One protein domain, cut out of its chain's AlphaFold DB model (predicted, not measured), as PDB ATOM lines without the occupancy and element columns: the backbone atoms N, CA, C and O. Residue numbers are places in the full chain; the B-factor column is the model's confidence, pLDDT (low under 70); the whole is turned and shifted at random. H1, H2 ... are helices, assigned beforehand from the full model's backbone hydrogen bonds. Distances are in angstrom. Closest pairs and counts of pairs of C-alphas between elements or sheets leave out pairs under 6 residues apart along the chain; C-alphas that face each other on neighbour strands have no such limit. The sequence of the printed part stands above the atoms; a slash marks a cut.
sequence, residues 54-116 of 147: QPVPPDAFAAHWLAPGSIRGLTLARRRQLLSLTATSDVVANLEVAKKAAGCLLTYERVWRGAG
ATOM      1  N   GLN A  54     299.009 278.510 430.525       64.44
ATOM      2  CA  GLN A  54     297.895 277.659 430.930       64.44
ATOM      3  C   GLN A  54     296.629 278.519 431.015       64.44
ATOM      4  O   GLN A  54     296.745 279.741 431.166       64.44
ATOM      5  N   PRO A  55     295.425 277.929 430.934       69.62
ATOM      6  CA  PRO A  55     294.184 278.687 431.027       69.62
ATOM      7  C   PRO A  55     294.138 279.461 432.350       69.62
ATOM      8  O   PRO A  55     294.252 278.889 433.433       69.62
ATOM      9  N   VAL A  56     294.060 280.790 432.268       76.06
ATOM     10  CA  VAL A  56     293.881 281.683 433.426       76.06
ATOM     11  C   VAL A  56     292.408 282.091 433.474       76.06
ATOM     12  O   VAL A  56     291.869 282.440 432.420       76.06
ATOM     13  N   PRO A  57     291.757 282.109 434.650       79.38
ATOM     14  CA  PRO A  57     290.385 282.594 434.776       79.38
ATOM     15  C   PRO A  57     290.214 283.995 434.154       79.38
ATOM     16  O   PRO A  57     290.959 284.907 434.540       79.38
ATOM     17  N   PRO A  58     289.258 284.195 433.222       81.31
ATOM     18  CA  PRO A  58     289.142 285.441 432.464       81.31
ATOM     19  C   PRO A  58     289.006 286.705 433.307       81.31
ATOM     20  O   PRO A  58     289.662 287.709 433.029       81.31
ATOM     21  N   ASP A  59     288.227 286.638 434.384       79.62
ATOM     22  CA  ASP A  59     288.007 287.783 435.269       79.62
ATOM     23  C   ASP A  59     289.292 288.202 435.996       79.62
ATOM     24  O   ASP A  59     289.598 289.390 436.103       79.62
ATOM     25  N   ALA A  60     290.096 287.230 436.441       80.31
ATOM     26  CA  ALA A  60     291.377 287.492 437.096       80.31
ATOM     27  C   ALA A  60     292.405 288.069 436.110       80.31
ATOM     28  O   ALA A  60     293.148 288.999 436.441       80.31
ATOM     29  N   PHE A  61     292.422 287.549 434.881       81.88
ATOM     30  CA  PHE A  61     293.288 288.039 433.814       81.88
ATOM     31  C   PHE A  61     292.939 289.485 433.424       81.88
ATOM     32  O   PHE A  61     293.827 290.337 433.335       81.88
ATOM     33  N   ALA A  62     291.647 289.782 433.257       84.19
ATOM     34  CA  ALA A  62     291.135 291.124 432.996       84.19
ATOM     35  C   ALA A  62     291.476 292.099 434.123       84.19
ATOM     36  O   ALA A  62     292.024 293.170 433.853       84.19
ATOM     37  N   ALA A  63     291.229 291.714 435.378       82.38
ATOM     38  CA  ALA A  63     291.538 292.542 436.538       82.38
ATOM     39  C   ALA A  63     293.026 292.921 436.602       82.38
ATOM     40  O   ALA A  63     293.357 294.055 436.944       82.38
ATOM     41  N   HIS A  64     293.928 292.004 436.240       83.12
ATOM     42  CA  HIS A  64     295.363 292.271 436.261       83.12
ATOM     43  C   HIS A  64     295.832 293.138 435.083       83.12
ATOM     44  O   HIS A  64     296.564 294.107 435.283       83.12
ATOM     45  N   TRP A  65     295.431 292.811 433.851       84.00
ATOM     46  CA  TRP A  65     295.986 293.438 432.643       84.00
ATOM     47  C   TRP A  65     295.264 294.710 432.194       84.00
ATOM     48  O   TRP A  65     295.878 295.547 431.532       84.00
ATOM     49  N   LEU A  66     293.996 294.894 432.575       84.62
ATOM     50  CA  LEU A  66     293.248 296.129 432.310       84.62
ATOM     51  C   LEU A  66     293.381 297.165 433.432       84.62
ATOM     52  O   LEU A  66     292.894 298.286 433.280       84.62
ATOM     53  N   ALA A  67     294.050 296.835 434.542       83.88
ATOM     54  CA  ALA A  67     294.293 297.796 435.609       83.88
ATOM     55  C   ALA A  67     295.110 299.002 435.093       83.88
ATOM     56  O   ALA A  67     296.108 298.819 434.379       83.88
ATOM     57  N   PRO A  68     294.744 300.242 435.472       81.56
ATOM     58  CA  PRO A  68     295.502 301.426 435.098       81.56
ATOM     59  C   PRO A  68     296.976 301.282 435.486       81.56
ATOM     60  O   PRO A  68     297.315 301.059 436.643       81.56
ATOM     61  N   GLY A  69     297.871 301.403 434.506       79.56
ATOM     62  CA  GLY A  69     299.313 301.312 434.741       79.56
ATOM     63  C   GLY A  69     299.923 299.912 434.633       79.56
ATOM     64  O   GLY A  69     301.144 299.836 434.517       79.56
ATOM     65  N   SER A  70     299.124 298.842 434.549       77.38
ATOM     66  CA  SER A  70     299.607 297.447 434.449       77.38
ATOM     67  C   SER A  70     300.606 297.232 433.299       77.38
ATOM     68  O   SER A  70     301.637 296.575 433.432       77.38
ATOM     69  N   ILE A  71     300.365 297.902 432.174       79.25
ATOM     70  CA  ILE A  71     301.171 297.803 430.950       79.25
ATOM     71  C   ILE A  71     302.239 298.897 430.801       79.25
ATOM     72  O   ILE A  71     303.078 298.806 429.900       79.25
ATOM     73  N   ARG A  72     302.227 299.942 431.649       76.38
ATOM     74  CA  ARG A  72     303.083 301.135 431.470       76.38
ATOM     75  C   ARG A  72     304.575 300.814 431.596       76.38
ATOM     76  O   ARG A  72     305.378 301.463 430.936       76.38
ATOM     77  N   GLY A  73     304.932 299.797 432.382       78.56
ATOM     78  CA  GLY A  73     306.315 299.333 432.550       78.56
ATOM     79  C   GLY A  73     306.768 298.264 431.549       78.56
ATOM     80  O   GLY A  73     307.937 297.884 431.552       78.56
ATOM     81  N   LEU A  74     305.878 297.748 430.692       79.88
ATOM     82  CA  LEU A  74     306.227 296.662 429.778       79.88
ATOM     83  C   LEU A  74     306.846 297.186 428.482       79.88
ATOM     84  O   LEU A  74     306.239 297.986 427.760       79.88
ATOM     85  N   THR A  75     308.013 296.641 428.134       83.44
ATOM     86  CA  THR A  75     308.629 296.827 426.815       83.44
ATOM     87  C   THR A  75     307.770 296.187 425.721       83.44
ATOM     88  O   THR A  75     307.021 295.238 425.966       83.44
ATOM     89  N   LEU A  76     307.908 296.656 424.477       79.38
ATOM     90  CA  LEU A  76     307.191 296.084 423.330       79.38
ATOM     91  C   LEU A  76     307.438 294.572 423.172       79.38
ATOM     92  O   LEU A  76     306.524 293.831 422.817       79.38
ATOM     93  N   ALA A  77     308.653 294.104 423.475       76.69
ATOM     94  CA  ALA A  77     308.999 292.683 423.450       76.69
ATOM     95  C   ALA A  77     308.191 291.874 424.478       76.69
ATOM     96  O   ALA A  77     307.633 290.833 424.137       76.69
ATOM     97  N   ARG A  78     308.050 292.380 425.711       77.56
ATOM     98  CA  ARG A  78     307.253 291.725 426.759       77.56
ATOM     99  C   ARG A  78     305.759 291.722 426.449       77.56
ATOM    100  O   ARG A  78     305.102 290.717 426.694       77.56
ATOM    101  N   ARG A  79     305.226 292.793 425.851       83.00
ATOM    102  CA  ARG A  79     303.816 292.843 425.417       83.00
ATOM    103  C   ARG A  79     303.510 291.822 424.319       83.00
ATOM    104  O   ARG A  79     302.467 291.180 424.350       83.00
ATOM    105  N   ARG A  80     304.441 291.618 423.384       80.44
ATOM    106  CA  ARG A  80     304.331 290.552 422.374       80.44
ATOM    107  C   ARG A  80     304.409 289.163 423.000       80.44
ATOM    108  O   ARG A  80     303.610 288.307 422.653       80.44
ATOM    109  N   GLN A  81     305.322 288.962 423.951       78.94
ATOM    110  CA  GLN A  81     305.422 287.699 424.682       78.94
ATOM    111  C   GLN A  81     304.122 287.373 425.436       78.94
ATOM    112  O   GLN A  81     303.675 286.232 425.392       78.94
ATOM    113  N   LEU A  82     303.491 288.367 426.076       82.81
ATOM    114  CA  LEU A  82     302.181 288.213 426.714       82.81
ATOM    115  C   LEU A  82     301.135 287.704 425.717       82.81
ATOM    116  O   LEU A  82     300.448 286.729 426.007       82.81
ATOM    117  N   LEU A  83     301.046 288.318 424.535       81.00
ATOM    118  CA  LEU A  83     300.119 287.890 423.488       81.00
ATOM    119  C   LEU A  83     300.390 286.458 423.011       81.00
ATOM    120  O   LEU A  83     299.448 285.686 422.887       81.00
ATOM    121  N   SER A  84     301.654 286.089 422.771       77.94
ATOM    122  CA  SER A  84     302.008 284.737 422.316       77.94
ATOM    123  C   SER A  84     301.672 283.679 423.365       77.94
ATOM    124  O   SER A  84     301.069 282.670 423.027       77.94
ATOM    125  N   LEU A  85     302.000 283.924 424.638       75.50
ATOM    126  CA  LEU A  85     301.673 283.000 425.728       75.50
ATOM    127  C   LEU A  85     300.156 282.878 425.930       75.50
ATOM    128  O   LEU A  85     299.637 281.779 426.105       75.50
ATOM    129  N   THR A  86     299.433 283.993 425.828       80.31
ATOM    130  CA  THR A  86     297.969 283.990 425.946       80.31
ATOM    131  C   THR A  86     297.319 283.242 424.782       80.31
ATOM    132  O   THR A  86     296.398 282.462 425.002       80.31
ATOM    133  N   ALA A  87     297.835 283.402 423.561       79.44
ATOM    134  CA  ALA A  87     297.377 282.643 422.399       79.44
ATOM    135  C   ALA A  87     297.596 281.128 422.560       79.44
ATOM    136  O   ALA A  87     296.767 280.352 422.106       79.44
ATOM    137  N   THR A  88     298.660 280.697 423.251       73.81
ATOM    138  CA  THR A  88     298.899 279.267 423.536       73.81
ATOM    139  C   THR A  88     298.011 278.689 424.641       73.81
ATOM    140  O   THR A  88     297.962 277.476 424.792       73.81
ATOM    141  N   SER A  89     297.316 279.532 425.415       67.12
ATOM    142  CA  SER A  89     296.436 279.094 426.513       67.12
ATOM    143  C   SER A  89     295.012 278.729 426.080       67.12
ATOM    144  O   SER A  89     294.238 278.275 426.916       67.12
ATOM    145  N   ASP A  90     294.663 278.975 424.812       75.25
ATOM    146  CA  ASP A  90     293.346 278.708 424.206       75.25
ATOM    147  C   ASP A  90     292.135 279.407 424.875       75.25
ATOM    148  O   ASP A  90     290.976 279.076 424.645       75.25
ATOM    149  N   VAL A  91     292.369 280.447 425.687       79.38
ATOM    150  CA  VAL A  91     291.298 281.251 426.303       79.38
ATOM    151  C   VAL A  91     291.063 282.530 425.496       79.38
ATOM    152  O   VAL A  91     291.731 283.548 425.702       79.38
ATOM    153  N   VAL A  92     290.072 282.513 424.599       80.81
ATOM    154  CA  VAL A  92     289.747 283.639 423.691       80.81
ATOM    155  C   VAL A  92     289.491 284.952 424.445       80.81
ATOM    156  O   VAL A  92     289.975 286.009 424.038       80.81
ATOM    157  N   ALA A  93     288.793 284.898 425.584       80.12
ATOM    158  CA  ALA A  93     288.537 286.080 426.409       80.12
ATOM    159  C   ALA A  93     289.839 286.747 426.899       80.12
ATOM    160  O   ALA A  93     289.960 287.974 426.874       80.12
ATOM    161  N   ASN A  94     290.846 285.948 427.265       82.94
ATOM    162  CA  ASN A  94     292.154 286.459 427.677       82.94
ATOM    163  C   ASN A  94     292.913 287.052 426.497       82.94
ATOM    164  O   ASN A  94     293.602 288.055 426.667       82.94
ATOM    165  N   LEU A  95     292.777 286.481 425.299       81.81
ATOM    166  CA  LEU A  95     293.419 287.015 424.101       81.81
ATOM    167  C   LEU A  95     292.897 288.418 423.758       81.81
ATOM    168  O   LEU A  95     293.692 289.310 423.460       81.81
ATOM    169  N   GLU A  96     291.587 288.646 423.869       82.38
ATOM    170  CA  GLU A  96     290.988 289.970 423.659       82.38
ATOM    171  C   GLU A  96     291.461 290.992 424.697       82.38
ATOM    172  O   GLU A  96     291.814 292.129 424.362       82.38
ATOM    173  N   VAL A  97     291.534 290.580 425.964       84.62
ATOM    174  CA  VAL A  97     292.103 291.402 427.039       84.62
ATOM    175  C   VAL A  97     293.574 291.711 426.761       84.62
ATOM    176  O   VAL A  97     293.985 292.866 426.856       84.62
ATOM    177  N   ALA A  98     294.364 290.710 426.374       85.75
ATOM    178  CA  ALA A  98     295.783 290.859 426.085       85.75
ATOM    179  C   ALA A  98     296.013 291.781 424.884       85.75
ATOM    180  O   ALA A  98     296.922 292.602 424.925       85.75
ATOM    181  N   LYS A  99     295.172 291.717 423.846       85.25
ATOM    182  CA  LYS A  99     295.217 292.618 422.683       85.25
ATOM    183  C   LYS A  99     294.915 294.062 423.075       85.25
ATOM    184  O   LYS A  99     295.672 294.963 422.703       85.25
ATOM    185  N   LYS A 100     293.861 294.280 423.868       84.50
ATOM    186  CA  LYS A 100     293.500 295.605 424.398       84.50
ATOM    187  C   LYS A 100     294.601 296.179 425.289       84.50
ATOM    188  O   LYS A 100     294.956 297.343 425.140       84.50
ATOM    189  N   ALA A 101     295.167 295.361 426.173       83.75
ATOM    190  CA  ALA A 101     296.227 295.767 427.087       83.75
ATOM    191  C   ALA A 101     297.564 296.001 426.356       83.75
ATOM    192  O   ALA A 101     298.242 297.000 426.576       83.75
ATOM    193  N   ALA A 102     297.971 295.112 425.450       82.75
ATOM    194  CA  ALA A 102     299.258 295.209 424.764       82.75
ATOM    195  C   ALA A 102     299.324 296.391 423.784       82.75
ATOM    196  O   ALA A 102     300.403 296.967 423.596       82.75
ATOM    197  N   GLY A 103     298.191 296.738 423.159       81.25
ATOM    198  CA  GLY A 103     298.115 297.784 422.136       81.25
ATOM    199  C   GLY A 103     298.943 297.464 420.885       81.25
ATOM    200  O   GLY A 103     299.362 298.372 420.173       81.25
ATOM    201  N   CYS A 104     299.241 296.185 420.638       75.19
ATOM    202  CA  CYS A 104     300.004 295.719 419.484       75.19
ATOM    203  C   CYS A 104     299.440 294.395 418.943       75.19
ATOM    204  O   CYS A 104     298.712 293.690 419.639       75.19
ATOM    205  N   LEU A 105     299.749 294.075 417.683       72.06
ATOM    206  CA  LEU A 105     299.273 292.864 417.005       72.06
ATOM    207  C   LEU A 105     300.339 291.758 417.022       72.06
ATOM    208  O   LEU A 105     301.540 292.036 416.948       72.06
ATOM    209  N   LEU A 106     299.890 290.500 417.081       63.44
ATOM    210  CA  LEU A 106     300.730 289.334 416.813       63.44
ATOM    211  C   LEU A 106     301.016 289.270 415.310       63.44
ATOM    212  O   LEU A 106     300.119 289.015 414.513       63.44
ATOM    213  N   THR A 107     302.264 289.505 414.911       58.25
ATOM    214  CA  THR A 107     302.709 289.223 413.541       58.25
ATOM    215  C   THR A 107     303.205 287.783 413.497       58.25
ATOM    216  O   THR A 107     304.203 287.464 414.150       58.25
ATOM    217  N   TYR A 108     302.513 286.932 412.738       48.72
ATOM    218  CA  TYR A 108     302.822 285.504 412.580       48.72
ATOM    219  C   TYR A 108     304.314 285.248 412.292       48.72
ATOM    220  O   TYR A 108     304.937 284.403 412.930       48.72
ATOM    221  N   GLU A 109     304.938 286.080 411.451       46.78
ATOM    222  CA  GLU A 109     306.353 285.965 411.064       46.78
ATOM    223  C   GLU A 109     307.381 286.028 412.209       46.78
ATOM    224  O   GLU A 109     308.537 285.639 412.033       46.78
ATOM    225  N   ARG A 110     307.020 286.574 413.375       46.75
ATOM    226  CA  ARG A 110     307.996 286.892 414.433       46.75
ATOM    227  C   ARG A 110     307.944 285.972 415.641       46.75
ATOM    228  O   ARG A 110     308.857 286.036 416.459       46.75
ATOM    229  N   VAL A 111     306.927 285.118 415.733       47.78
ATOM    230  CA  VAL A 111     306.849 284.064 416.758       47.78
ATOM    231  C   VAL A 111     307.884 282.970 416.474       47.78
ATOM    232  O   VAL A 111     308.450 282.405 417.401       47.78
ATOM    233  N   TRP A 112     308.210 282.743 415.200       40.91
ATOM    234  CA  TRP A 112     309.097 281.658 414.787       40.91
ATOM    235  C   TRP A 112     310.580 282.026 414.670       40.91
ATOM    236  O   TRP A 112     311.438 281.163 414.770       40.91
ATOM    237  N   ARG A 113     310.937 283.309 414.526       37.06
ATOM    238  CA  ARG A 113     312.334 283.716 414.254       37.06
ATOM    239  C   ARG A 113     313.306 283.547 415.446       37.06
ATOM    240  O   ARG A 113     314.465 283.932 415.338       37.06
ATOM    241  N   GLY A 114     312.833 283.029 416.583       38.75
ATOM    242  CA  GLY A 114     313.639 282.704 417.769       38.75
ATOM    243  C   GLY A 114     313.699 281.210 418.111       38.75
ATOM    244  O   GLY A 114     314.443 280.836 419.012       38.75
ATOM    245  N   ALA A 115     312.941 280.367 417.407       41.88
ATOM    246  CA  ALA A 115     313.088 278.920 417.450       41.88
ATOM    247  C   ALA A 115     313.875 278.548 416.192       41.88
ATOM    248  O   ALA A 115     313.472 278.920 415.094       41.88
ATOM    249  N   GLY A 116     315.045 277.928 416.349       38.72
ATOM    250  CA  GLY A 116     315.863 277.494 415.214       38.72
ATOM    251  C   GLY A 116     315.031 276.732 414.183       38.72
ATOM    252  O   GLY A 116     314.001 276.159 414.522       38.72
TER     253      GLY A 116
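Overview. This is residues 54 to 116 of the 147 residues of an uncharacterized protein of Gonium pectorale (UniProt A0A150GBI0). Three helices, H1, H2 and H3, stand side by side with nearly parallel axes, their centres making an open triangle with H3 at the corner between H1 and H2. Residues 66 to 75 cross from H1 to H2 at one end of this group, and the short H4 with the tail 112 to 116 forms one end of the longest axis, on the H2 side. The printed part has 63 residues with four named helices in the order H1, H2, H3, H4, no named strand, and the class all helix. It is compact, with a radius of gyration of the C-alphas of 11.6 A and spans of 35 by 25 by 15 A.

Arrangement. H1, residues 58 to 65, touches H3, residues 92 to 102, the closest C-alphas being those of Pro 58 and Asn 94, 5.7 A apart. They run the same way at a shallow tilt of 9 degrees. H2, residues 76 to 88, is apart from H1. H2 and H3 form a helical hairpin and touch, their closest C-alphas, of Arg 79 and Ala 102, 5.2 A apart. They run opposite ways at a shallow tilt of 2 degrees. H4, residues 108 to 111, is close to H2 but not clearly touching, with the closest C-alphas, of Ser 84 and Val 111, 7.4 A apart. H4 is apart from H1 and H3. In H1, H2 and H3 every O i to N i+4 pair is within hydrogen-bond range; H4 is too short for such a pair, and its one O i to N i+3 pair is not within range.

Along the chain. H1 begins at C-alpha 58 (289.142, 285.441, 432.464) and is 10.5 A long from first to last C-alpha. H2, the longest helix by residues, measures 18.8 A and ends at C-alpha 88 (298.899, 279.267, 423.536). H3 measures 15.0 A. H4 measures 6.0 A and ends at C-alpha 111 (306.849, 284.064, 416.758).

Size, cuts and confidence. The two C-alphas farthest apart, of Pro 68 and Gly 116, are 37.2 A apart. The printed part has no cut. The links H2 to H3 and H3 to H4 are tight, and H1 to H2 is short. The mean pLDDT of the printed part is 73.8; residues 54 to 55, 89 and 106 to 116 are under 70.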